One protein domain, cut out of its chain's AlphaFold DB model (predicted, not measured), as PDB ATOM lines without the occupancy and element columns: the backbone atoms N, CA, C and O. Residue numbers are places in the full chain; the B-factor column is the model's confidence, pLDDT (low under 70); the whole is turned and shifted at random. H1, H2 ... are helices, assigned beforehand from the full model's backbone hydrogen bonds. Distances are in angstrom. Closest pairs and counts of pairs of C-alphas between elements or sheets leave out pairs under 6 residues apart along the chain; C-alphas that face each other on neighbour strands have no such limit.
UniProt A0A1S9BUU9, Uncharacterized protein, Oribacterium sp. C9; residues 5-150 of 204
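This is residues 5 to 150 of the 204 residues of an uncharacterized protein of Oribacterium sp. C9 (UniProt A0A1S9BUU9). A flat body of eight helices has H5 and H6 at its core, meeting about perpendicular; the splayed hairpin of H2 and H3, with short H4 across its open end, is to one side and H7 and H8 to the other. Residues 5 to 13 of H1 stick out. The printed part has 146 residues, helices H1 to H8 in order, and no named strand: all helix. It is only just compact, close to loose, with a radius of gyration of the C-alphas of 17.1 A, spanning 49 by 38 by 20 A.

H1, residues 5 to 16, begins at C-alpha 5 (0.416, 21.095, 45.180). H2 is residues 18 to 37, 28.0 A long; H3 is 41 to 53, H4 is 56 to 63. H5, residues 66 to 83, measures 26.2 A, and H6, 96 to 114, 26.9 A. H7 is 119 to 129; H8, 134 to 142, ends at C-alpha 142 (16.319, 7.282, 22.346).

H1 and H2 meet only through their link. Residues 32 to 36 of H2 touch H3, a hairpin at a shallow 24 degrees, C-alphas of Leu 35 and Leu 44 closest at 6.0 A. H2 touches H4, C-alphas of Tyr 21 and Ala 61 closest at 5.5 A. H5 touches H3, C-alphas of Asn 45 and Lys 75 closest at 7.3 A. H5 touches H6, C-alphas of Ser 67 and Leu 100 closest at 7.2 A. H8 touches H5, C-alphas of Ala 77 and Tyr 135 closest at 4.9 A. H6 and H7 form a hairpin, C-alphas of Met 109 and Ala 125 closest at 4.7 A. Every O i to N i+4 pair is within hydrogen-bond range in H1, H2, H4, H6 and H8; H3 has 7 of 9, H5 13 of 14, H7 5 of 7.

The farthest C-alphas, of Ser 5 and Lys 85, are 50.6 A apart. The printed part has no cut. The link from H5 to H6 is long. Six residues are under 70 in pLDDT: 6, 10, 52, 53, 55 and 57.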
ATOM      1  N   SER A   5       1.068  21.992  44.214       75.88
ATOM      2  CA  SER A   5       0.416  21.095  45.180       75.88
ATOM      3  C   SER A   5       0.561  19.624  44.776       75.88
ATOM      4  O   SER A   5       1.043  18.826  45.571       75.88
ATOM      5  N   GLU A   6       0.272  19.290  43.517       67.94
ATOM      6  CA  GLU A   6       0.380  17.930  42.971       67.94
ATOM      7  C   GLU A   6       1.821  17.397  43.031       67.94
ATOM      8  O   GLU A   6       2.056  16.220  43.305       67.94
ATOM      9  N   ILE A   7       2.810  18.268  42.798       71.44
ATOM     10  CA  ILE A   7       4.231  17.913  42.911       71.44
ATOM     11  C   ILE A   7       4.618  17.625  44.374       71.44
ATOM     12  O   ILE A   7       5.385  16.700  44.634       71.44
ATOM     13  N   LEU A   8       4.108  18.411  45.326       74.12
ATOM     14  CA  LEU A   8       4.364  18.227  46.759       74.12
ATOM     15  C   LEU A   8       3.751  16.925  47.280       74.12
ATOM     16  O   LEU A   8       4.459  16.137  47.903       74.12
ATOM     17  N   GLU A   9       2.489  16.659  46.948       75.62
ATOM     18  CA  GLU A   9       1.802  15.410  47.300       75.62
ATOM     19  C   GLU A   9       2.529  14.184  46.728       75.62
ATOM     20  O   GLU A   9       2.661  13.154  47.392       75.62
ATOM     21  N   LEU A  10       3.066  14.302  45.508       68.69
ATOM     22  CA  LEU A  10       3.887  13.256  44.907       68.69
ATOM     23  C   LEU A  10       5.175  13.008  45.705       68.69
ATOM     24  O   LEU A  10       5.494  11.851  45.983       68.69
ATOM     25  N   TYR A  11       5.911  14.060  46.077       75.06
ATOM     26  CA  TYR A  11       7.142  13.911  46.861       75.06
ATOM     27  C   TYR A  11       6.876  13.341  48.255       75.06
ATOM     28  O   TYR A  11       7.620  12.470  48.701       75.06
ATOM     29  N   GLU A  12       5.800  13.764  48.918       77.31
ATOM     30  CA  GLU A  12       5.398  13.215  50.216       77.31
ATOM     31  C   GLU A  12       5.053  11.725  50.113       77.31
ATOM     32  O   GLU A  12       5.534  10.919  50.914       77.31
ATOM     33  N   ALA A  13       4.301  11.322  49.084       73.31
ATOM     34  CA  ALA A  13       3.993   9.916  48.836       73.31
ATOM     35  C   ALA A  13       5.250   9.081  48.522       73.31
ATOM     36  O   ALA A  13       5.337   7.912  48.916       73.31
ATOM     37  N   MET A  14       6.229   9.665  47.818       70.75
ATOM     38  CA  MET A  14       7.516   9.019  47.548       70.75
ATOM     39  C   MET A  14       8.345   8.840  48.820       70.75
ATOM     40  O   MET A  14       8.873   7.751  49.029       70.75
ATOM     41  N   GLU A  15       8.417   9.857  49.680       78.75
ATOM     42  CA  GLU A  15       9.172   9.783  50.934       78.75
ATOM     43  C   GLU A  15       8.558   8.750  51.889       78.75
ATOM     44  O   GLU A  15       9.270   7.901  52.424       78.75
ATOM     45  N   GLN A  16       7.227   8.725  52.016       81.25
ATOM     46  CA  GLN A  16       6.512   7.735  52.835       81.25
ATOM     47  C   GLN A  16       6.686   6.291  52.335       81.25
ATOM     48  O   GLN A  16       6.602   5.348  53.118       81.25
ATOM     49  N   SER A  17       6.924   6.101  51.033       77.88
ATOM     50  CA  SER A  17       7.073   4.778  50.406       77.88
ATOM     51  C   SER A  17       8.522   4.393  50.101       77.88
ATOM     52  O   SER A  17       8.756   3.330  49.521       77.88
ATOM     53  N   LYS A  18       9.496   5.226  50.483       82.69
ATOM     54  CA  LYS A  18      10.902   5.123  50.069       82.69
ATOM     55  C   LYS A  18      11.533   3.767  50.361       82.69
ATOM     56  O   LYS A  18      12.212   3.210  49.501       82.69
ATOM     57  N   GLU A  19      11.311   3.233  51.556       85.69
ATOM     58  CA  GLU A  19      11.865   1.940  51.965       85.69
ATOM     59  C   GLU A  19      11.292   0.801  51.113       85.69
ATOM     60  O   GLU A  19      12.041   0.023  50.532       85.69
ATOM     61  N   SER A  20       9.971   0.784  50.925       83.69
ATOM     62  CA  SER A  20       9.294  -0.192  50.064       83.69
ATOM     63  C   SER A  20       9.752  -0.105  48.606       83.69
ATOM     64  O   SER A  20       9.942  -1.142  47.978       83.69
ATOM     65  N   TYR A  21       9.967   1.101  48.066       83.69
ATOM     66  CA  TYR A  21      10.527   1.268  46.722       83.69
ATOM     67  C   TYR A  21      11.967   0.785  46.632       83.69
ATOM     68  O   TYR A  21      12.342   0.177  45.637       83.69
ATOM     69  N   THR A  22      12.766   1.038  47.666       85.38
ATOM     70  CA  THR A  22      14.170   0.625  47.707       85.38
ATOM     71  C   THR A  22      14.288  -0.895  47.759       85.38
ATOM     72  O   THR A  22      15.060  -1.458  46.993       85.38
ATOM     73  N   ILE A  23      13.487  -1.566  48.595       88.75
ATOM     74  CA  ILE A  23      13.431  -3.034  48.661       88.75
ATOM     75  C   ILE A  23      13.065  -3.609  47.291       88.75
ATOM     76  O   ILE A  23      13.816  -4.415  46.750       88.75
ATOM     77  N   PHE A  24      11.975  -3.123  46.691       88.25
ATOM     78  CA  PHE A  24      11.536  -3.582  45.375       88.25
ATOM     79  C   PHE A  24      12.604  -3.355  44.289       88.25
ATOM     80  O   PHE A  24      12.877  -4.247  43.491       88.25
ATOM     81  N   LEU A  25      13.237  -2.176  44.253       87.94
ATOM     82  CA  LEU A  25      14.293  -1.886  43.280       87.94
ATOM     83  C   LEU A  25      15.516  -2.786  43.483       87.94
ATOM     84  O   LEU A  25      16.094  -3.232  42.498       87.94
ATOM     85  N   ASN A  26      15.891  -3.083  44.727       90.62
ATOM     86  CA  ASN A  26      17.001  -3.987  45.019       90.62
ATOM     87  C   ASN A  26      16.701  -5.416  44.554       90.62
ATOM     88  O   ASN A  26      17.563  -6.044  43.945       90.62
ATOM     89  N   GLU A  27      15.490  -5.921  44.796       90.88
ATOM     90  CA  GLU A  27      15.052  -7.233  44.298       90.88
ATOM     91  C   GLU A  27      15.037  -7.268  42.766       90.88
ATOM     92  O   GLU A  27      15.561  -8.203  42.157       90.88
ATOM     93  N   TYR A  28      14.512  -6.209  42.145       90.44
ATOM     94  CA  TYR A  28      14.506  -6.031  40.699       90.44
ATOM     95  C   TYR A  28      15.923  -6.073  40.111       90.44
ATOM     96  O   TYR A  28      16.188  -6.887  39.226       90.44
ATOM     97  N   PHE A  29      16.854  -5.251  40.610       93.31
ATOM     98  CA  PHE A  29      18.230  -5.239  40.104       93.31
ATOM     99  C   PHE A  29      18.969  -6.541  40.409       93.31
ATOM    100  O   PHE A  29      19.659  -7.035  39.530       93.31
ATOM    101  N   SER A  30      18.735  -7.171  41.564       94.56
ATOM    102  CA  SER A  30      19.336  -8.476  41.880       94.56
ATOM    103  C   SER A  30      18.915  -9.562  40.883       94.56
ATOM    104  O   SER A  30      19.724 -10.400  40.483       94.56
ATOM    105  N   HIS A  31      17.648  -9.559  40.450       94.69
ATOM    106  CA  HIS A  31      17.194 -10.486  39.418       94.69
ATOM    107  C   HIS A  31      17.822 -10.157  38.060       94.69
ATOM    108  O   HIS A  31      18.327 -11.055  37.389       94.69
ATOM    109  N   ILE A  32      17.863  -8.877  37.679       95.38
ATOM    110  CA  ILE A  32      18.533  -8.424  36.452       95.38
ATOM    111  C   ILE A  32      20.014  -8.829  36.436       95.38
ATOM    112  O   ILE A  32      20.471  -9.347  35.421       95.38
ATOM    113  N   ASP A  33      20.738  -8.667  37.544       97.06
ATOM    114  CA  ASP A  33      22.147  -9.056  37.674       97.06
ATOM    115  C   ASP A  33      22.336 -10.543  37.367       97.06
ATOM    116  O   ASP A  33      23.224 -10.912  36.603       97.06
ATOM    117  N   SER A  34      21.446 -11.403  37.875       96.50
ATOM    118  CA  SER A  34      21.504 -12.842  37.591       96.50
ATOM    119  C   SER A  34      21.327 -13.175  36.103       96.50
ATOM    120  O   SER A  34      21.953 -14.110  35.604       96.50
ATOM    121  N   LEU A  35      20.508 -12.396  35.386       96.88
ATOM    122  CA  LEU A  35      20.253 -12.563  33.952       96.88
ATOM    123  C   LEU A  35      21.386 -11.990  33.091       96.88
ATOM    124  O   LEU A  35      21.682 -12.535  32.028       96.88
ATOM    125  N   ILE A  36      22.031 -10.912  33.548       96.50
ATOM    126  CA  ILE A  36      23.234 -10.352  32.917       96.50
ATOM    127  C   ILE A  36      24.394 -11.334  33.069       96.50
ATOM    128  O   ILE A  36      24.993 -11.714  32.069       96.50
ATOM    129  N   ALA A  37      24.654 -11.827  34.282       96.00
ATOM    130  CA  ALA A  37      25.732 -12.777  34.547       96.00
ATOM    131  C   ALA A  37      25.618 -14.049  33.687       96.00
ATOM    132  O   ALA A  37      26.616 -14.560  33.174       96.00
ATOM    133  N   SER A  38      24.396 -14.555  33.489       95.88
ATOM    134  CA  SER A  38      24.129 -15.726  32.645       95.88
ATOM    135  C   SER A  38      24.027 -15.412  31.146       95.88
ATOM    136  O   SER A  38      23.976 -16.346  30.345       95.88
ATOM    137  N   HIS A  39      24.018 -14.130  30.765       95.00
ATOM    138  CA  HIS A  39      23.820 -13.644  29.398       95.00
ATOM    139  C   HIS A  39      22.519 -14.166  28.744       95.00
ATOM    140  O   HIS A  39      22.444 -14.358  27.525       95.00
ATOM    141  N   ASP A  40      21.467 -14.393  29.540       95.88
ATOM    142  CA  ASP A  40      20.186 -14.941  29.075       95.88
ATOM    143  C   ASP A  40      19.243 -13.827  28.584       95.88
ATOM    144  O   ASP A  40      18.354 -13.340  29.290       95.88
ATOM    145  N   LEU A  41      19.449 -13.395  27.334       95.38
ATOM    146  CA  LEU A  41      18.627 -12.360  26.699       95.38
ATOM    147  C   LEU A  41      17.130 -12.736  26.593       95.38
ATOM    148  O   LEU A  41      16.290 -11.863  26.846       95.38
ATOM    149  N   PRO A  42      16.743 -13.981  26.234       95.19
ATOM    150  CA  PRO A  42      15.343 -14.404  26.267       95.19
ATOM    151  C   PRO A  42      14.690 -14.253  27.644       95.19
ATOM    152  O   PRO A  42      13.601 -13.676  27.727       95.19
ATOM    153  N   ALA A  43      15.347 -14.717  28.712       95.12
ATOM    154  CA  ALA A  43      14.831 -14.590  30.071       95.12
ATOM    155  C   ALA A  43      14.746 -13.122  30.504       95.12
ATOM    156  O   ALA A  43      13.710 -12.699  31.022       95.12
ATOM    157  N   LEU A  44      15.763 -12.308  30.187       94.75
ATOM    158  CA  LEU A  44      15.722 -10.860  30.405       94.75
ATOM    159  C   LEU A  44      14.505 -10.224  29.727       94.75
ATOM    160  O   LEU A  44      13.789  -9.427  30.333       94.75
ATOM    161  N   ASN A  45      14.230 -10.582  28.474       92.81
ATOM    162  CA  ASN A  45      13.085 -10.033  27.762       92.81
ATOM    163  C   ASN A  45      11.742 -10.500  28.345       92.81
ATOM    164  O   ASN A  45      10.818  -9.688  28.408       92.81
ATOM    165  N   SER A  46      11.630 -11.758  28.794       92.12
ATOM    166  CA  SER A  46      10.433 -12.247  29.502       92.12
ATOM    167  C   SER A  46      10.186 -11.449  30.774       92.12
ATOM    168  O   SER A  46       9.093 -10.911  30.952       92.12
ATOM    169  N   TYR A  47      11.229 -11.264  31.586       91.56
ATOM    170  CA  TYR A  47      11.141 -10.525  32.838       91.56
ATOM    171  C   TYR A  47      10.630  -9.094  32.614       91.56
ATOM    172  O   TYR A  47       9.675  -8.660  33.249       91.56
ATOM    173  N   PHE A  48      11.153  -8.375  31.615       87.81
ATOM    174  CA  PHE A  48      10.640  -7.041  31.269       87.81
ATOM    175  C   PHE A  48       9.174  -7.021  30.807       87.81
ATOM    176  O   PHE A  48       8.484  -6.023  31.029       87.81
ATOM    177  N   ASN A  49       8.690  -8.083  30.159       85.19
ATOM    178  CA  ASN A  49       7.290  -8.179  29.743       85.19
ATOM    179  C   ASN A  49       6.370  -8.449  30.939       85.19
ATOM    180  O   ASN A  49       5.309  -7.834  31.028       85.19
ATOM    181  N   GLU A  50       6.785  -9.293  31.881       82.75
ATOM    182  CA  GLU A  50       6.056  -9.545  33.134       82.75
ATOM    183  C   GLU A  50       5.885  -8.252  33.939       82.75
ATOM    184  O   GLU A  50       4.792  -7.949  34.422       82.75
ATOM    185  N   LEU A  51       6.918  -7.401  33.955       76.12
ATOM    186  CA  LEU A  51       6.882  -6.117  34.657       76.12
ATOM    187  C   LEU A  51       5.867  -5.117  34.080       76.12
ATOM    188  O   LEU A  51       5.429  -4.193  34.768       76.12
ATOM    189  N   SER A  52       5.462  -5.285  32.817       68.75
ATOM    190  CA  SER A  52       4.427  -4.440  32.209       68.75
ATOM    191  C   SER A  52       3.040  -4.644  32.837       68.75
ATOM    192  O   SER A  52       2.195  -3.747  32.735       68.75
ATOM    193  N   GLY A  53       2.843  -5.777  33.524       67.44
ATOM    194  CA  GLY A  53       1.631  -6.149  34.251       67.44
ATOM    195  C   GLY A  53       1.622  -5.803  35.745       67.44
ATOM    196  O   GLY A  53       0.653  -6.157  36.408       67.44
ATOM    197  N   LEU A  54       2.655  -5.136  36.279       70.50
ATOM    198  CA  LEU A  54       2.746  -4.822  37.712       70.50
ATOM    199  C   LEU A  54       1.723  -3.788  38.197       70.50
ATOM    200  O   LEU A  54       1.295  -2.890  37.458       70.50
ATOM    201  N   ASP A  55       1.434  -3.877  39.496       69.50
ATOM    202  CA  ASP A  55       0.579  -2.959  40.239       69.50
ATOM    203  C   ASP A  55       1.130  -1.524  40.258       69.50
ATOM    204  O   ASP A  55       2.312  -1.242  40.040       69.50
ATOM    205  N   THR A  56       0.249  -0.562  40.554       71.25
ATOM    206  CA  THR A  56       0.569   0.873  40.449       71.25
ATOM    207  C   THR A  56       1.754   1.325  41.310       71.25
ATOM    208  O   THR A  56       2.452   2.254  40.907       71.25
ATOM    209  N   LYS A  57       2.009   0.699  42.467       69.75
ATOM    210  CA  LYS A  57       3.104   1.083  43.376       69.75
ATOM    211  C   LYS A  57       4.481   0.653  42.846       69.75
ATOM    212  O   LYS A  57       5.397   1.469  42.792       69.75
ATOM    213  N   GLU A  58       4.613  -0.588  42.398       71.56
ATOM    214  CA  GLU A  58       5.853  -1.150  41.838       71.56
ATOM    215  C   GLU A  58       6.179  -0.513  40.485       71.56
ATOM    216  O   GLU A  58       7.304  -0.084  40.221       71.56
ATOM    217  N   LYS A  59       5.144  -0.318  39.660       72.62
ATOM    218  CA  LYS A  59       5.251   0.411  38.398       72.62
ATOM    219  C   LYS A  59       5.749   1.844  38.603       72.62
ATOM    220  O   LYS A  59       6.574   2.313  37.822       72.62
ATOM    221  N   LYS A  60       5.298   2.533  39.659       71.62
ATOM    222  CA  LYS A  60       5.821   3.859  40.035       71.62
ATOM    223  C   LYS A  60       7.310   3.792  40.387       71.62
ATOM    224  O   LYS A  60       8.065   4.601  39.862       71.62
ATOM    225  N   ALA A  61       7.746   2.825  41.197       75.31
ATOM    226  CA  ALA A  61       9.160   2.676  41.559       75.31
ATOM    227  C   ALA A  61      10.074   2.548  40.322       75.31
ATOM    228  O   ALA A  61      11.093   3.234  40.234       75.31
ATOM    229  N   LEU A  62       9.672   1.743  39.330       79.12
ATOM    230  CA  LEU A  62      10.410   1.594  38.068       79.12
ATOM    231  C   LEU A  62      10.388   2.866  37.213       79.12
ATOM    232  O   LEU A  62      11.425   3.256  36.683       79.12
ATOM    233  N   ILE A  63       9.234   3.537  37.098       74.81
ATOM    234  CA  ILE A  63       9.092   4.788  36.329       74.81
ATOM    235  C   ILE A  63       9.990   5.900  36.883       74.81
ATOM    236  O   ILE A  63      10.425   6.763  36.128       74.81
ATOM    237  N   TYR A  64      10.299   5.909  38.178       72.38
ATOM    238  CA  TYR A  64      11.185   6.923  38.760       72.38
ATOM    239  C   TYR A  64      12.662   6.500  38.803       72.38
ATOM    240  O   TYR A  64      13.509   7.279  39.241       72.38
ATOM    241  N   SER A  65      13.005   5.306  38.304       83.56
ATOM    242  CA  SER A  65      14.379   4.806  38.256       83.56
ATOM    243  C   SER A  65      15.008   5.027  36.878       83.56
ATOM    244  O   SER A  65      14.698   4.340  35.904       83.56
ATOM    245  N   SER A  66      15.952   5.971  36.792       85.56
ATOM    246  CA  SER A  66      16.725   6.192  35.556       85.56
ATOM    247  C   SER A  66      17.505   4.945  35.121       85.56
ATOM    248  O   SER A  66      17.583   4.652  33.930       85.56
ATOM    249  N   SER A  67      18.010   4.167  36.081       90.06
ATOM    250  CA  SER A  67      18.682   2.892  35.833       90.06
ATOM    251  C   SER A  67      17.748   1.879  35.166       90.06
ATOM    252  O   SER A  67      18.139   1.257  34.185       90.06
ATOM    253  N   ALA A  68      16.489   1.770  35.606       88.62
ATOM    254  CA  ALA A  68      15.518   0.868  34.979       88.62
ATOM    255  C   ALA A  68      15.216   1.263  33.520       88.62
ATOM    256  O   ALA A  68      15.165   0.400  32.640       88.62
ATOM    257  N   PHE A  69      15.082   2.567  33.232       88.12
ATOM    258  CA  PHE A  69      14.939   3.052  31.853       88.12
ATOM    259  C   PHE A  69      16.149   2.707  30.986       88.12
ATOM    260  O   PHE A  69      15.978   2.210  29.875       88.12
ATOM    261  N   ARG A  70      17.361   2.919  31.501       93.25
ATOM    262  CA  ARG A  70      18.599   2.622  30.775       93.25
ATOM    263  C   ARG A  70      18.743   1.141  30.469       93.25
ATOM    264  O   ARG A  70      19.009   0.796  29.322       93.25
ATOM    265  N   ILE A  71      18.494   0.263  31.442       94.06
ATOM    266  CA  ILE A  71      18.532  -1.189  31.209       94.06
ATOM    267  C   ILE A  71      17.490  -1.589  30.165       94.06
ATOM    268  O   ILE A  71      17.793  -2.386  29.281       94.06
ATOM    269  N   ARG A  72      16.294  -0.989  30.181       91.50
ATOM    270  CA  ARG A  72      15.300  -1.220  29.126       91.50
ATOM    271  C   ARG A  72      15.810  -0.801  27.742       91.50
ATOM    272  O   ARG A  72      15.665  -1.574  26.796       91.50
ATOM    273  N   SER A  73      16.401   0.387  27.616       92.88
ATOM    274  CA  SER A  73      16.975   0.873  26.353       92.88
ATOM    275  C   SER A  73      18.110  -0.028  25.858       92.88
ATOM    276  O   SER A  73      18.177  -0.341  24.671       92.88
ATOM    277  N   ILE A  74      18.966  -0.498  26.768       96.56
ATOM    278  CA  ILE A  74      20.032  -1.458  26.465       96.56
ATOM    279  C   ILE A  74      19.433  -2.786  25.998       96.56
ATOM    280  O   ILE A  74      19.817  -3.278  24.945       96.56
ATOM    281  N   LYS A  75      18.434  -3.330  26.701       95.56
ATOM    282  CA  LYS A  75      17.729  -4.563  26.316       95.56
ATOM    283  C   LYS A  75      17.169  -4.484  24.894       95.56
ATOM    284  O   LYS A  75      17.311  -5.421  24.115       95.56
ATOM    285  N   GLU A  76      16.527  -3.374  24.538       94.88
ATOM    286  CA  GLU A  76      15.994  -3.171  23.184       94.88
ATOM    287  C   GLU A  76      17.104  -3.171  22.117       94.88
ATOM    288  O   GLU A  76      16.900  -3.716  21.030       94.88
ATOM    289  N   ALA A  77      18.289  -2.639  22.431       97.19
ATOM    290  CA  ALA A  77      19.462  -2.720  21.560       97.19
ATOM    291  C   ALA A  77      20.060  -4.137  21.489       97.19
ATOM    292  O   ALA A  77      20.353  -4.594  20.385       97.19
ATOM    293  N   LEU A  78      20.169  -4.848  22.616       97.38
ATOM    294  CA  LEU A  78      20.679  -6.225  22.685       97.38
ATOM    295  C   LEU A  78      19.859  -7.177  21.803       97.38
ATOM    296  O   LEU A  78      20.423  -7.989  21.077       97.38
ATOM    297  N   ILE A  79      18.528  -7.034  21.791       96.69
ATOM    298  CA  ILE A  79      17.646  -7.806  20.894       96.69
ATOM    299  C   ILE A  79      18.036  -7.585  19.430       96.69
ATOM    300  O   ILE A  79      18.141  -8.536  18.660       96.69
ATOM    301  N   LYS A  80      18.298  -6.332  19.038       97.06
ATOM    302  CA  LYS A  80      18.710  -6.017  17.667       97.06
ATOM    303  C   LYS A  80      20.098  -6.547  17.341       97.06
ATOM    304  O   LYS A  80      20.287  -7.063  16.245       97.06
ATOM    305  N   GLU A  81      21.045  -6.443  18.268       96.94
ATOM    306  CA  GLU A  81      22.393  -7.004  18.121       96.94
ATOM    307  C   GLU A  81      22.352  -8.510  17.896       96.94
ATOM    308  O   GLU A  81      22.975  -8.998  16.952       96.94
ATOM    309  N   TYR A  82      21.554  -9.215  18.700       95.88
ATOM    310  CA  TYR A  82      21.327 -10.648  18.572       95.88
ATOM    311  C   TYR A  82      20.732 -11.008  17.202       95.88
ATOM    312  O   TYR A  82      21.276 -11.864  16.498       95.88
ATOM    313  N   ASP A  83      19.680 -10.301  16.766       94.81
ATOM    314  CA  ASP A  83      19.005 -10.541  15.481       94.81
ATOM    315  C   ASP A  83      19.958 -10.427  14.276       94.81
ATOM    316  O   ASP A  83      19.849 -11.185  13.308       94.81
ATOM    317  N   VAL A  84      20.904  -9.481  14.321       93.56
ATOM    318  CA  VAL A  84      21.870  -9.248  13.232       93.56
ATOM    319  C   VAL A  84      23.247  -9.872  13.473       93.56
ATOM    320  O   VAL A  84      24.147  -9.669  12.657       93.56
ATOM    321  N   LYS A  85      23.410 -10.659  14.545       92.56
ATOM    322  CA  LYS A  85      24.657 -11.347  14.925       92.56
ATOM    323  C   LYS A  85      25.854 -10.406  15.120       92.56
ATOM    324  O   LYS A  85      26.969 -10.719  14.700       92.56
ATOM    325  N   LEU A  86      25.627  -9.246  15.731       91.94
ATOM    326  CA  LEU A  86      26.710  -8.399  16.236       91.94
ATOM    327  C   LEU A  86      27.178  -8.907  17.607       91.94
ATOM    328  O   LEU A  86      26.420  -9.563  18.315       91.94
ATOM    329  N   THR A  87      28.417  -8.579  17.981       92.31
ATOM    330  CA  THR A  87      28.889  -8.719  19.367       92.31
ATOM    331  C   THR A  87      27.944  -7.956  20.284       92.31
ATOM    332  O   THR A  87      27.650  -6.786  20.005       92.31
ATOM    333  N   MET A  88      27.451  -8.613  21.333       95.25
ATOM    334  CA  MET A  88      26.461  -8.000  22.205       95.25
ATOM    335  C   MET A  88      27.157  -7.040  23.160       95.25
ATOM    336  O   MET A  88      28.256  -7.286  23.658       95.25
ATOM    337  N   PHE A  89      26.509  -5.914  23.434       97.12
ATOM    338  CA  PHE A  89      27.092  -4.857  24.255       97.12
ATOM    339  C   PHE A  89      27.448  -5.295  25.676       97.12
ATOM    340  O   PHE A  89      28.309  -4.676  26.299       97.12
ATOM    341  N   TRP A  90      26.795  -6.341  26.171       96.75
ATOM    342  CA  TRP A  90      26.965  -6.864  27.519       96.75
ATOM    343  C   TRP A  90      27.887  -8.091  27.628       96.75
ATOM    344  O   TRP A  90      27.991  -8.642  28.709       96.75
ATOM    345  N   ASP A  91      28.548  -8.525  26.548       95.94
ATOM    346  CA  ASP A  91      29.335  -9.779  26.542       95.94
ATOM    347  C   ASP A  91      30.517  -9.795  27.540       95.94
ATOM    348  O   ASP A  91      31.112 -10.837  27.806       95.94
ATOM    349  N   ASP A  92      30.913  -8.628  28.045       95.75
ATOM    350  CA  ASP A  92      32.054  -8.391  28.931       95.75
ATOM    351  C   ASP A  92      31.646  -7.774  30.280       95.75
ATOM    352  O   ASP A  92      32.504  -7.220  30.968       95.75
ATOM    353  N   VAL A  93      30.365  -7.842  30.656       96.81
ATOM    354  CA  VAL A  93      29.875  -7.350  31.953       96.81
ATOM    355  C   VAL A  93      29.194  -8.460  32.742       96.81
ATOM    356  O   VAL A  93      28.624  -9.392  32.180       96.81
ATOM    357  N   SER A  94      29.252  -8.359  34.065       95.19
ATOM    358  CA  SER A  94      28.753  -9.391  34.976       95.19
ATOM    359  C   SER A  94      27.501  -8.980  35.748       95.19
ATOM    360  O   SER A  94      26.765  -9.849  36.209       95.19
ATOM    361  N   ASP A  95      27.218  -7.680  35.846       96.69
ATOM    362  CA  ASP A  95      26.070  -7.156  36.579       96.69
ATOM    363  C   ASP A  95      25.523  -5.848  35.980       96.69
ATOM    364  O   ASP A  95      26.045  -5.285  35.008       96.69
ATOM    365  N   SER A  96      24.415  -5.368  36.545       96.44
ATOM    366  CA  SER A  96      23.748  -4.148  36.100       96.44
ATOM    367  C   SER A  96      24.559  -2.882  36.357       96.44
ATOM    368  O   SER A  96      24.424  -1.936  35.579       96.44
ATOM    369  N   ASN A  97      25.418  -2.843  37.380       96.25
ATOM    370  CA  ASN A  97      26.264  -1.681  37.647       96.25
ATOM    371  C   ASN A  97      27.333  -1.543  36.562       96.25
ATOM    372  O   ASN A  97      27.443  -0.477  35.957       96.25
ATOM    373  N   GLU A  98      28.046  -2.624  36.240       97.81
ATOM    374  CA  GLU A  98      29.034  -2.656  35.158       97.81
ATOM    375  C   GLU A  98      28.392  -2.321  33.803       97.81
ATOM    376  O   GLU A  98      28.927  -1.520  33.027       97.81
ATOM    377  N   LEU A  99      27.202  -2.871  33.535       97.75
ATOM    378  CA  LEU A  99      26.447  -2.583  32.317       97.75
ATOM    379  C   LEU A  99      26.065  -1.098  32.213       97.75
ATOM    380  O   LEU A  99      26.227  -0.473  31.155       97.75
ATOM    381  N   LEU A 100      25.560  -0.518  33.305       97.19
ATOM    382  CA  LEU A 100      25.182   0.892  33.366       97.19
ATOM    383  C   LEU A 100      26.401   1.808  33.266       97.19
ATOM    384  O   LEU A 100      26.323   2.823  32.573       97.19
ATOM    385  N   ASP A 101      27.529   1.456  33.876       98.00
ATOM    386  CA  ASP A 101      28.777   2.210  33.773       98.00
ATOM    387  C   ASP A 101      29.320   2.206  32.345       98.00
ATOM    388  O   ASP A 101      29.669   3.266  31.805       98.00
ATOM    389  N   LYS A 102      29.292   1.051  31.672       98.06
ATOM    390  CA  LYS A 102      29.643   0.943  30.251       98.06
ATOM    391  C   LYS A 102      28.724   1.808  29.384       98.06
ATOM    392  O   LYS A 102      29.192   2.528  28.496       98.06
ATOM    393  N   TYR A 103      27.420   1.802  29.656       97.69
ATOM    394  CA  TYR A 103      26.447   2.627  28.936       97.69
ATOM    395  C   TYR A 103      26.629   4.132  29.198       97.69
ATOM    396  O   TYR A 103      26.617   4.941  28.267       97.69
ATOM    397  N   ASN A 104      26.892   4.519  30.447       96.81
ATOM    398  CA  ASN A 104      27.199   5.895  30.837       96.81
ATOM    399  C   ASN A 104      28.480   6.394  30.155       96.81
ATOM    400  O   ASN A 104      28.519   7.525  29.662       96.81
ATOM    401  N   LYS A 105      29.508   5.540  30.057       97.25
ATOM    402  CA  LYS A 105      30.725   5.831  29.293       97.25
ATOM    403  C   LYS A 105      30.407   6.059  27.817       97.25
ATOM    404  O   LYS A 105      30.874   7.046  27.252       97.25
ATOM    405  N   THR A 106      29.556   5.233  27.207       97.31
ATOM    406  CA  THR A 106      29.083   5.441  25.827       97.31
ATOM    407  C   THR A 106      28.402   6.796  25.646       97.31
ATOM    408  O   THR A 106      28.786   7.561  24.761       97.31
ATOM    409  N   ILE A 107      27.448   7.140  26.513       96.44
ATOM    410  CA  ILE A 107      26.770   8.446  26.519       96.44
ATOM    411  C   ILE A 107      27.787   9.591  26.585       96.44
ATOM    412  O   ILE A 107      27.691  10.573  25.841       96.44
ATOM    413  N   PHE A 108      28.776   9.471  27.467       95.12
ATOM    414  CA  PHE A 108      29.813  10.478  27.642       95.12
ATOM    415  C   PHE A 108      30.711  10.621  26.405       95.12
ATOM    416  O   PHE A 108      30.977  11.746  25.977       95.12
ATOM    417  N   MET A 109      31.108   9.515  25.769       96.19
ATOM    418  CA  MET A 109      31.895   9.554  24.532       96.19
ATOM    419  C   MET A 109      31.104  10.162  23.367       96.19
ATOM    420  O   MET A 109      31.645  10.979  22.622       96.19
ATOM    421  N   ILE A 110      29.801   9.879  23.255       95.94
ATOM    422  CA  ILE A 110      28.940  10.529  22.251       95.94
ATOM    423  C   ILE A 110      28.893  12.046  22.484       95.94
ATOM    424  O   ILE A 110      29.033  12.834  21.544       95.94
ATOM    425  N   ARG A 111      28.738  12.482  23.742       93.44
ATOM    426  CA  ARG A 111      28.764  13.913  24.090       93.44
ATOM    427  C   ARG A 111      30.092  14.565  23.729       93.44
ATOM    428  O   ARG A 111      30.078  15.698  23.248       93.44
ATOM    429  N   ARG A 112      31.219  13.875  23.930       92.56
ATOM    430  CA  ARG A 112      32.545  14.386  23.550       92.56
ATOM    431  C   ARG A 112      32.643  14.654  22.050       92.56
ATOM    432  O   ARG A 112      33.075  15.743  21.678       92.56
ATOM    433  N   LEU A 113      32.166  13.735  21.205       91.50
ATOM    434  CA  LEU A 113      32.136  13.946  19.751       91.50
ATOM    435  C   LEU A 113      31.265  15.147  19.353       91.50
ATOM    436  O   LEU A 113      31.669  15.954  18.518       91.50
ATOM    437  N   ASN A 114      30.099  15.305  19.985       87.00
ATOM    438  CA  ASN A 114      29.179  16.416  19.708       87.00
ATOM    439  C   ASN A 114      29.637  17.775  20.262       87.00
ATOM    440  O   ASN A 114      29.069  18.809  19.899       87.00
ATOM    441  N   SER A 115      30.630  17.795  21.150       86.88
ATOM    442  CA  SER A 115      31.105  19.015  21.800       86.88
ATOM    443  C   SER A 115      32.195  19.712  20.980       86.88
ATOM    444  O   SER A 115      32.936  19.093  20.212       86.88
ATOM    445  N   ALA A 116      32.339  21.023  21.180       84.31
ATOM    446  CA  ALA A 116      33.445  21.815  20.639       84.31
ATOM    447  C   ALA A 116      34.732  21.598  21.463       84.31
ATOM    448  O   ALA A 116      35.284  22.532  22.037       84.31
ATOM    449  N   LEU A 117      35.159  20.339  21.578       84.88
ATOM    450  CA  LEU A 117      36.404  19.948  22.239       84.88
ATOM    451  C   LEU A 117      37.551  19.839  21.222       84.88
ATOM    452  O   LEU A 117      37.275  19.533  20.058       84.88
ATOM    453  N   PRO A 118      38.813  20.041  21.654       86.00
ATOM    454  CA  PRO A 118      39.992  19.724  20.847       86.00
ATOM    455  C   PRO A 118      39.994  18.268  20.362       86.00
ATOM    456  O   PRO A 118      39.506  17.378  21.066       86.00
ATOM    457  N   ASP A 119      40.579  18.024  19.187       83.44
ATOM    458  CA  ASP A 119      40.545  16.716  18.515       83.44
ATOM    459  C   ASP A 119      41.188  15.590  19.339       83.44
ATOM    460  O   ASP A 119      40.706  14.458  19.311       83.44
ATOM    461  N   GLU A 120      42.192  15.899  20.161       82.12
ATOM    462  CA  GLU A 120      42.834  14.946  21.081       82.12
ATOM    463  C   GLU A 120      41.819  14.274  22.024       82.12
ATOM    464  O   GLU A 120      41.842  13.059  22.220       82.12
ATOM    465  N   TYR A 121      40.853  15.037  22.550       78.62
ATOM    466  CA  TYR A 121      39.800  14.506  23.426       78.62
ATOM    467  C   TYR A 121      38.704  13.761  22.659       78.62
ATOM    468  O   TYR A 121      37.944  12.986  23.248       78.62
ATOM    469  N   LYS A 122      38.595  14.001  21.349       90.50
ATOM    470  CA  LYS A 122      37.668  13.285  20.469       90.50
ATOM    471  C   LYS A 122      38.248  11.957  20.016       90.50
ATOM    472  O   LYS A 122      37.483  11.017  19.840       90.50
ATOM    473  N   GLN A 123      39.570  11.843  19.894       91.19
ATOM    474  CA  GLN A 123      40.228  10.606  19.478       91.19
ATOM    475  C   GLN A 123      39.896   9.432  20.411       91.19
ATOM    476  O   GLN A 123      39.553   8.355  19.930       91.19
ATOM    477  N   GLU A 124      39.905   9.641  21.732       91.50
ATOM    478  CA  GLU A 124      39.479   8.613  22.696       91.50
ATOM    479  C   GLU A 124      38.017   8.191  22.468       91.50
ATOM    480  O   GLU A 124      37.689   7.005  22.514       91.50
ATOM    481  N   ALA A 125      37.139   9.156  22.174       94.44
ATOM    482  CA  ALA A 125      35.735   8.884  21.901       94.44
ATOM    483  C   ALA A 125      35.547   8.096  20.596       94.44
ATOM    484  O   ALA A 125      34.760   7.154  20.584       94.44
ATOM    485  N   HIS A 126      36.289   8.428  19.536       94.25
ATOM    486  CA  HIS A 126      36.303   7.663  18.288       94.25
ATOM    487  C   HIS A 126      36.742   6.213  18.529       94.25
ATOM    488  O   HIS A 126      36.018   5.286  18.173       94.25
ATOM    489  N   LEU A 127      37.883   6.011  19.196       93.62
ATOM    490  CA  LEU A 127      38.420   4.676  19.477       93.62
ATOM    491  C   LEU A 127      37.450   3.824  20.299       93.62
ATOM    492  O   LEU A 127      37.211   2.666  19.966       93.62
ATOM    493  N   TYR A 128      36.856   4.398  21.347       95.31
ATOM    494  CA  TYR A 128      35.882   3.686  22.169       95.31
ATOM    495  C   TYR A 128      34.586   3.392  21.401       95.31
ATOM    496  O   TYR A 128      34.095   2.271  21.418       95.31
ATOM    497  N   LEU A 129      34.009   4.371  20.698       95.69
ATOM    498  CA  LEU A 129      32.713   4.186  20.034       95.69
ATOM    499  C   LEU A 129      32.777   3.233  18.832       95.69
ATOM    500  O   LEU A 129      31.756   2.648  18.486       95.69
ATOM    501  N   GLN A 130      33.957   2.990  18.253       92.81
ATOM    502  CA  GLN A 130      34.166   1.923  17.262       92.81
ATOM    503  C   GLN A 130      33.955   0.509  17.834       92.81
ATOM    504  O   GLN A 130      33.678  -0.433  17.081       92.81
ATOM    505  N   THR A 131      34.078   0.327  19.151       93.06
ATOM    506  CA  THR A 131      33.789  -0.955  19.813       93.06
ATOM    507  C   THR A 131      32.328  -1.068  20.238       93.06
ATOM    508  O   THR A 131      31.887  -2.147  20.619       93.06
ATOM    509  N   VAL A 132      31.565   0.027  20.175       96.44
ATOM    510  CA  VAL A 132      30.160   0.066  20.575       96.44
ATOM    511  C   VAL A 132      29.271  -0.192  19.366       96.44
ATOM    512  O   VAL A 132      29.451   0.372  18.287       96.44
ATOM    513  N   SER A 133      28.276  -1.053  19.546       95.62
ATOM    514  CA  SER A 133      27.313  -1.357  18.494       95.62
ATOM    515  C   SER A 133      26.443  -0.137  18.140       95.62
ATOM    516  O   SER A 133      26.019   0.616  19.028       95.62
ATOM    517  N   PRO A 134      26.096   0.043  16.851       97.31
ATOM    518  CA  PRO A 134      25.177   1.085  16.401       97.31
ATOM    519  C   PRO A 134      23.838   1.123  17.143       97.31
ATOM    520  O   PRO A 134      23.270   2.202  17.319       97.31
ATOM    521  N   TYR A 135      23.320  -0.032  17.574       98.12
ATOM    522  CA  TYR A 135      22.035  -0.100  18.268       98.12
ATOM    523  C   TYR A 135      22.109   0.516  19.662       98.12
ATOM    524  O   TYR A 135      21.170   1.197  20.063       98.12
ATOM    525  N   ILE A 136      23.239   0.377  20.357       98.00
ATOM    526  CA  ILE A 136      23.474   1.028  21.651       98.00
ATOM    527  C   ILE A 136      23.637   2.533  21.485       98.00
ATOM    528  O   ILE A 136      23.083   3.301  22.271       98.00
ATOM    529  N   VAL A 137      24.345   2.970  20.438       97.31
ATOM    530  CA  VAL A 137      24.447   4.399  20.108       97.31
ATOM    531  C   VAL A 137      23.051   4.978  19.864       97.31
ATOM    532  O   VAL A 137      22.704   6.008  20.439       97.31
ATOM    533  N   ASN A 138      22.218   4.299  19.069       96.81
ATOM    534  CA  ASN A 138      20.840   4.723  18.825       96.81
ATOM    535  C   ASN A 138      19.965   4.659  20.090       96.81
ATOM    536  O   ASN A 138      19.142   5.550  20.312       96.81
ATOM    537  N   ALA A 139      20.162   3.658  20.951       96.44
ATOM    538  CA  ALA A 139      19.481   3.571  22.239       96.44
ATOM    539  C   ALA A 139      19.797   4.791  23.111       96.44
ATOM    540  O   ALA A 139      18.888   5.352  23.706       96.44
ATOM    541  N   ALA A 140      21.047   5.264  23.123       95.75
ATOM    542  CA  ALA A 140      21.445   6.451  23.881       95.75
ATOM    543  C   ALA A 140      20.760   7.741  23.387       95.75
ATOM    544  O   ALA A 140      20.442   8.612  24.192       95.75
ATOM    545  N   PHE A 141      20.492   7.867  22.083       93.56
ATOM    546  CA  PHE A 141      19.682   8.971  21.544       93.56
ATOM    547  C   PHE A 141      18.183   8.824  21.820       93.56
ATOM    548  O   PHE A 141      17.468   9.826  21.810       93.56
ATOM    549  N   SER A 142      17.718   7.596  22.045       90.12
ATOM    550  CA  SER A 142      16.319   7.282  22.346       90.12
ATOM    551  C   SER A 142      16.021   7.294  23.853       90.12
ATOM    552  O   SER A 142      14.855   7.262  24.239       90.12
ATOM    553  N   ASP A 143      17.053   7.348  24.701       88.44
ATOM    554  CA  ASP A 143      16.936   7.398  26.157       88.44
ATOM    555  C   ASP A 143      16.392   8.772  26.602       88.44
ATOM    556  O   ASP A 143      17.073   9.793  26.450       88.44
ATOM    557  N   PRO A 144      15.184   8.832  27.198       83.75
ATOM    558  CA  PRO A 144      14.567  10.092  27.612       83.75
ATOM    559  C   PRO A 144      15.310  10.782  28.767       83.75
ATOM    560  O   PRO A 144      15.073  11.959  29.037       83.75
ATOM    561  N   THR A 145      16.210  10.076  29.454       83.81
ATOM    562  CA  THR A 145      17.024  10.603  30.556       83.81
ATOM    563  C   THR A 145      18.303  11.291  30.070       83.81
ATOM    564  O   THR A 145      19.046  11.863  30.875       83.81
ATOM    565  N   VAL A 146      18.582  11.266  28.759       83.75
ATOM    566  CA  VAL A 146      19.851  11.721  28.190       83.75
ATOM    567  C   VAL A 146      19.628  12.723  27.060       83.75
ATOM    568  O   VAL A 146      18.924  12.486  26.088       83.75
ATOM    569  N   ARG A 147      20.329  13.859  27.137       86.62
ATOM    570  CA  ARG A 147      20.478  14.791  26.012       86.62
ATOM    571  C   ARG A 147      21.872  14.662  25.401       86.62
ATOM    572  O   ARG A 147      22.868  14.829  26.113       86.62
ATOM    573  N   LEU A 148      21.931  14.363  24.099       86.81
ATOM    574  CA  LEU A 148      23.181  14.068  23.381       86.81
ATOM    575  C   LEU A 148      23.539  15.050  22.262       86.81
ATOM    576  O   LEU A 148      24.701  15.088  21.878       86.81
ATOM    577  N   GLY A 149      22.608  15.869  21.765       86.62
ATOM    578  CA  GLY A 149      22.901  16.877  20.737       86.62
ATOM    579  C   GLY A 149      22.424  16.474  19.342       86.62
ATOM    580  O   GLY A 149      21.237  16.218  19.169       86.62
ATOM    581  N   LYS A 150      23.320  16.490  18.344       89.38
ATOM    582  CA  LYS A 150      22.994  16.316  16.916       89.38
ATOM    583  C   LYS A 150      23.154  14.840  16.493       89.38
ATOM    584  O   LYS A 150      24.290  14.420  16.282       89.38
TER     585      LYS A 150